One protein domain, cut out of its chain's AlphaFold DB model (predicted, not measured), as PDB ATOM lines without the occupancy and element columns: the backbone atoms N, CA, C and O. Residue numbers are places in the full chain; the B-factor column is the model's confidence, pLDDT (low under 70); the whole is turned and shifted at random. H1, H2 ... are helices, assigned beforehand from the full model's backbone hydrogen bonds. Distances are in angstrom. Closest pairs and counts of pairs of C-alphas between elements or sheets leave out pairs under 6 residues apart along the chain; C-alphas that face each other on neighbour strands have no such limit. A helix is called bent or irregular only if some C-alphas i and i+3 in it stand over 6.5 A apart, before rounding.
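AT A GLANCE: This is residues 53 to 96 of the 96 residues of an uncharacterized protein of Streptomyces alkaliterrae (UniProt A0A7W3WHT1). Look for one long helix, H1, joined by a drawn-out link, residues 74 to 81, to a shorter helix, H2; the three make an open zigzag, with the link folding back from the end of H1 before H2 sets off. The two helices do not pack on each other, and the start of H1, residues 53 to 63, sticks out. The printed part has 44 residues with two named helices, H1 then H2, and no named strand; its class is all helix. It is only just loose, close to extended, with a radius of gyration of the C-alphas of 13.4 A, and it is elongated, spanning 43 by 22 by 15 A.

HOW THE PARTS SIT: Start at H1, residues 53 to 73, the longest helix. H2, residues 82 to 93, is apart from it, with no C-alpha of the one within 8 A of the other. Between them you find a short link of 8 residues. Residues 80 to 86, of which 82 to 86 belong to H2, stand free. In both H1 and H2 every backbone O i to N i+4 pair is within hydrogen-bond range.

IN THESE COORDINATES: Find C-alpha 53 at (145.287, 144.351, 183.070); from there H1 runs 30.4 A to C-alpha 73 at (122.743, 150.737, 202.363). Then go to C-alpha 82 at (144.844, 152.638, 206.588), where H2 begins; it runs 16.3 A to C-alpha 93 at (137.569, 144.978, 218.941). Neither helix is bent.

THE WHOLE: The C-alphas farthest apart are those of Arg 54 and Arg 96, 44.1 A. The printed part has no cut, and Arg 96 is the chain's last residue. Residues 89 to 96, of which 89 to 93 belong to H2, stand free. Mean pLDDT of the printed part is 88.5; look for values under 70 at residues 94 to 96.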
ATOM      1  N   SER A  53     145.126 143.297 182.057       79.75
ATOM      2  CA  SER A  53     145.287 144.351 183.070       79.75
ATOM      3  C   SER A  53     144.097 145.313 183.082       79.75
ATOM      4  O   SER A  53     143.552 145.643 184.141       79.75
ATOM      5  N   ARG A  54     143.592 145.695 181.902       83.25
ATOM      6  CA  ARG A  54     142.392 146.547 181.781       83.25
ATOM      7  C   ARG A  54     141.122 145.838 182.260       83.25
ATOM      8  O   ARG A  54     140.270 146.455 182.915       83.25
ATOM      9  N   ARG A  55     140.977 144.542 181.957       87.44
ATOM     10  CA  ARG A  55     139.847 143.717 182.426       87.44
ATOM     11  C   ARG A  55     139.865 143.575 183.942       87.44
ATOM     12  O   ARG A  55     138.822 143.760 184.571       87.44
ATOM     13  N   LEU A  56     141.035 143.311 184.520       88.94
ATOM     14  CA  LEU A  56     141.213 143.227 185.964       88.94
ATOM     15  C   LEU A  56     140.876 144.559 186.640       88.94
ATOM     16  O   LEU A  56     140.062 144.575 187.560       88.94
ATOM     17  N   GLY A  57     141.411 145.680 186.148       89.62
ATOM     18  CA  GLY A  57     141.093 147.007 186.681       89.62
ATOM     19  C   GLY A  57     139.588 147.296 186.655       89.62
ATOM     20  O   GLY A  57     139.000 147.660 187.674       89.62
ATOM     21  N   THR A  58     138.929 147.039 185.522       91.81
ATOM     22  CA  THR A  58     137.469 147.195 185.385       91.81
ATOM     23  C   THR A  58     136.701 146.334 186.391       91.81
ATOM     24  O   THR A  58     135.761 146.807 187.037       91.81
ATOM     25  N   TYR A  59     137.109 145.075 186.546       94.62
ATOM     26  CA  TYR A  59     136.500 144.143 187.488       94.62
ATOM     27  C   TYR A  59     136.655 144.613 188.941       94.62
ATOM     28  O   TYR A  59     135.669 144.678 189.678       94.62
ATOM     29  N   LEU A  60     137.858 145.024 189.340       94.12
ATOM     30  CA  LEU A  60     138.131 145.533 190.684       94.12
ATOM     31  C   LEU A  60     137.343 146.816 190.977       94.12
ATOM     32  O   LEU A  60     136.722 146.927 192.033       94.12
ATOM     33  N   HIS A  61     137.282 147.758 190.030       94.31
ATOM     34  CA  HIS A  61     136.474 148.973 190.182       94.31
ATOM     35  C   HIS A  61     134.993 148.667 190.400       94.31
ATOM     36  O   HIS A  61     134.338 149.314 191.224       94.31
ATOM     37  N   ARG A  62     134.458 147.666 189.694       97.00
ATOM     38  CA  ARG A  62     133.084 147.208 189.902       97.00
ATOM     39  C   ARG A  62     132.889 146.661 191.318       97.00
ATOM     40  O   ARG A  62     131.958 147.093 191.994       97.00
ATOM     41  N   LEU A  63     133.773 145.778 191.785       95.25
ATOM     42  CA  LEU A  63     133.686 145.207 193.135       95.25
ATOM     43  C   LEU A  63     133.744 146.279 194.231       95.25
ATOM     44  O   LEU A  63     132.983 146.211 195.197       95.25
ATOM     45  N   VAL A  64     134.605 147.288 194.073       93.12
ATOM     46  CA  VAL A  64     134.697 148.416 195.013       93.12
ATOM     47  C   VAL A  64     133.375 149.180 195.069       93.12
ATOM     48  O   VAL A  64     132.842 149.389 196.158       93.12
ATOM     49  N   ARG A  65     132.790 149.522 193.913       94.94
ATOM     50  CA  ARG A  65     131.494 150.223 193.849       94.94
ATOM     51  C   ARG A  65     130.361 149.416 194.482       94.94
ATOM     52  O   ARG A  65     129.535 149.975 195.198       94.94
ATOM     53  N   GLU A  66     130.319 148.108 194.239       95.31
ATOM     54  CA  GLU A  66     129.333 147.213 194.857       95.31
ATOM     55  C   GLU A  66     129.533 147.107 196.379       95.31
ATOM     56  O   GLU A  66     128.567 147.053 197.144       95.31
ATOM     57  N   GLY A  67     130.784 147.093 196.846       91.06
ATOM     58  CA  GLY A  67     131.123 147.154 198.269       91.06
ATOM     59  C   GLY A  67     130.659 148.453 198.928       91.06
ATOM     60  O   GLY A  67     130.019 148.414 199.980       91.06
ATOM     61  N   ASP A  68     130.917 149.588 198.280       93.69
ATOM     62  CA  ASP A  68     130.494 150.912 198.741       93.69
ATOM     63  C   ASP A  68     128.974 151.022 198.847       93.69
ATOM     64  O   ASP A  68     128.456 151.455 199.876       93.69
ATOM     65  N   ALA A  69     128.247 150.573 197.820       95.50
ATOM     66  CA  ALA A  69     126.789 150.588 197.818       95.50
ATOM     67  C   ALA A  69     126.208 149.762 198.977       95.50
ATOM     68  O   ALA A  69     125.299 150.217 199.672       95.50
ATOM     69  N   ARG A  70     126.767 148.573 199.246       94.88
ATOM     70  CA  ARG A  70     126.347 147.731 200.381       94.88
ATOM     71  C   ARG A  70     126.654 148.366 201.733       94.88
ATOM     72  O   ARG A  70     125.869 148.218 202.668       94.88
ATOM     73  N   ALA A  71     127.786 149.054 201.864       92.25
ATOM     74  CA  ALA A  71     128.106 149.775 203.088       92.25
ATOM     75  C   ALA A  71     127.129 150.936 203.312       92.25
ATOM     76  O   ALA A  71     126.565 151.033 204.403       92.25
ATOM     77  N   ALA A  72     126.870 151.733 202.272       94.38
ATOM     78  CA  ALA A  72     125.951 152.866 202.315       94.38
ATOM     79  C   ALA A  72     124.515 152.432 202.640       94.38
ATOM     80  O   ALA A  72     123.873 153.038 203.492       94.38
ATOM     81  N   ALA A  73     124.045 151.329 202.047       95.75
ATOM     82  CA  ALA A  73     122.743 150.737 202.363       95.75
ATOM     83  C   ALA A  73     122.610 150.327 203.842       95.75
ATOM     84  O   ALA A  73     121.512 150.317 204.387       95.75
ATOM     85  N   ALA A  74     123.726 150.024 204.509       93.88
ATOM     86  CA  ALA A  74     123.775 149.731 205.938       93.88
ATOM     87  C   ALA A  74     124.068 150.972 206.809       93.88
ATOM     88  O   ALA A  74     124.394 150.814 207.984       93.88
ATOM     89  N   GLY A  75     124.029 152.186 206.244       93.62
ATOM     90  CA  GLY A  75     124.356 153.433 206.946       93.62
ATOM     91  C   GLY A  75     125.833 153.561 207.332       93.62
ATOM     92  O   GLY A  75     126.171 154.297 208.254       93.62
ATOM     93  N   ARG A  76     126.728 152.816 206.672       90.06
ATOM     94  CA  ARG A  76     128.168 152.783 206.963       90.06
ATOM     95  C   ARG A  76     128.973 153.335 205.797       90.06
ATOM     96  O   ARG A  76     128.571 153.242 204.643       90.06
ATOM     97  N   GLN A  77     130.182 153.795 206.095       89.75
ATOM     98  CA  GLN A  77     131.178 154.155 205.090       89.75
ATOM     99  C   GLN A  77     132.317 153.123 205.063       89.75
ATOM    100  O   GLN A  77     132.730 152.595 206.102       89.75
ATOM    101  N   VAL A  78     132.814 152.794 203.867       89.31
ATOM    102  CA  VAL A  78     134.002 151.939 203.706       89.31
ATOM    103  C   VAL A  78     135.262 152.778 203.967       89.31
ATOM    104  O   VAL A  78     135.390 153.846 203.362       89.31
ATOM    105  N   PRO A  79     136.194 152.323 204.828       90.62
ATOM    106  CA  PRO A  79     137.479 152.982 205.031       90.62
ATOM    107  C   PRO A  79     138.249 153.152 203.719       90.62
ATOM    108  O   PRO A  79     138.351 152.213 202.933       90.62
ATOM    109  N   ARG A  80     138.808 154.342 203.497       88.94
ATOM    110  CA  ARG A  80     139.623 154.685 202.318       88.94
ATOM    111  C   ARG A  80     141.104 154.810 202.636       88.94
ATOM    112  O   ARG A  80     141.925 154.784 201.729       88.94
ATOM    113  N   THR A  81     141.441 154.929 203.916       92.75
ATOM    114  CA  THR A  81     142.822 154.993 204.386       92.75
ATOM    115  C   THR A  81     143.104 153.889 205.391       92.75
ATOM    116  O   THR A  81     142.207 153.379 206.069       92.75
ATOM    117  N   ARG A  82     144.388 153.553 205.540       92.62
ATOM    118  CA  ARG A  82     144.844 152.638 206.588       92.62
ATOM    119  C   ARG A  82     144.417 153.119 207.976       92.62
ATOM    120  O   ARG A  82     143.971 152.303 208.770       92.62
ATOM    121  N   ALA A  83     144.512 154.421 208.258       93.38
ATOM    122  CA  ALA A  83     144.108 154.986 209.546       93.38
ATOM    123  C   ALA A  83     142.625 154.713 209.846       93.38
ATOM    124  O   ALA A  83     142.313 154.153 210.890       93.38
ATOM    125  N   GLN A  84     141.736 154.986 208.885       90.56
ATOM    126  CA  GLN A  84     140.301 154.698 209.008       90.56
ATOM    127  C   GLN A  84     140.020 153.196 209.164       90.56
ATOM    128  O   GLN A  84     139.103 152.795 209.878       90.56
ATOM    129  N   MET A  85     140.801 152.344 208.494       92.94
ATOM    130  CA  MET A  85     140.680 150.893 208.636       92.94
ATOM    131  C   MET A  85     141.050 150.456 210.058       92.94
ATOM    132  O   MET A  85     140.300 149.700 210.673       92.94
ATOM    133  N   MET A  86     142.171 150.954 210.587       93.94
ATOM    134  CA  MET A  86     142.636 150.639 211.942       93.94
ATOM    135  C   MET A  86     141.679 151.173 213.007       93.94
ATOM    136  O   MET A  86     141.380 150.457 213.956       93.94
ATOM    137  N   GLU A  87     141.138 152.377 212.823       91.38
ATOM    138  CA  GLU A  87     140.100 152.942 213.690       91.38
ATOM    139  C   GLU A  87     138.853 152.050 213.715       91.38
ATOM    140  O   GLU A  87     138.362 151.687 214.783       91.38
ATOM    141  N   ARG A  88     138.385 151.602 212.543       87.88
ATOM    142  CA  ARG A  88     137.240 150.688 212.440       87.88
ATOM    143  C   ARG A  88     137.507 149.329 213.096       87.88
ATOM    144  O   ARG A  88     136.606 148.773 213.717       87.88
ATOM    145  N   LEU A  89     138.718 148.790 212.956       89.19
ATOM    146  CA  LEU A  89     139.147 147.548 213.613       89.19
ATOM    147  C   LEU A  89     139.199 147.704 215.135       89.19
ATOM    148  O   LEU A  89     138.697 146.838 215.849       89.19
ATOM    149  N   ALA A  90     139.750 148.813 215.628       90.25
ATOM    150  CA  ALA A  90     139.791 149.121 217.053       90.25
ATOM    151  C   ALA A  90     138.374 149.259 217.636       90.25
ATOM    152  O   ALA A  90     138.067 148.635 218.651       90.25
ATOM    153  N   ALA A  91     137.483 149.980 216.944       85.62
ATOM    154  CA  ALA A  91     136.080 150.119 217.333       85.62
ATOM    155  C   ALA A  91     135.326 148.775 217.346       85.62
ATOM    156  O   ALA A  91     134.474 148.556 218.201       85.62
ATOM    157  N   ALA A  92     135.651 147.850 216.434       84.06
ATOM    158  CA  ALA A  92     135.069 146.507 216.408       84.06
ATOM    159  C   ALA A  92     135.640 145.568 217.493       84.06
ATOM    160  O   ALA A  92     134.962 144.632 217.910       84.06
ATOM    161  N   GLY A  93     136.879 145.798 217.940       76.56
ATOM    162  CA  GLY A  93     137.569 144.978 218.941       76.56
ATOM    163  C   GLY A  93     137.291 145.356 220.401       76.56
ATOM    164  O   GLY A  93     137.525 144.528 221.278       76.56
ATOM    165  N   GLY A  94     136.782 146.565 220.667       59.06
ATOM    166  CA  GLY A  94     136.530 147.097 222.016       59.06
ATOM    167  C   GLY A  94     135.193 146.704 222.662       59.06
ATOM    168  O   GLY A  94     134.858 147.234 223.714       59.06
ATOM    169  N   GLY A  95     134.416 145.816 222.037       54.31
ATOM    170  CA  GLY A  95     133.099 145.371 222.515       54.31
ATOM    171  C   GLY A  95     133.100 143.987 223.170       54.31
ATOM    172  O   GLY A  95     132.241 143.173 222.832       54.31
ATOM    173  N   ARG A  96     134.070 143.692 224.042       45.50
ATOM    174  CA  ARG A  96     134.074 142.488 224.890       45.50
ATOM    175  C   ARG A  96     134.233 142.855 226.352       45.50
ATOM    176  O   ARG A  96     135.123 143.683 226.635       45.50
TER     177      ARG A  96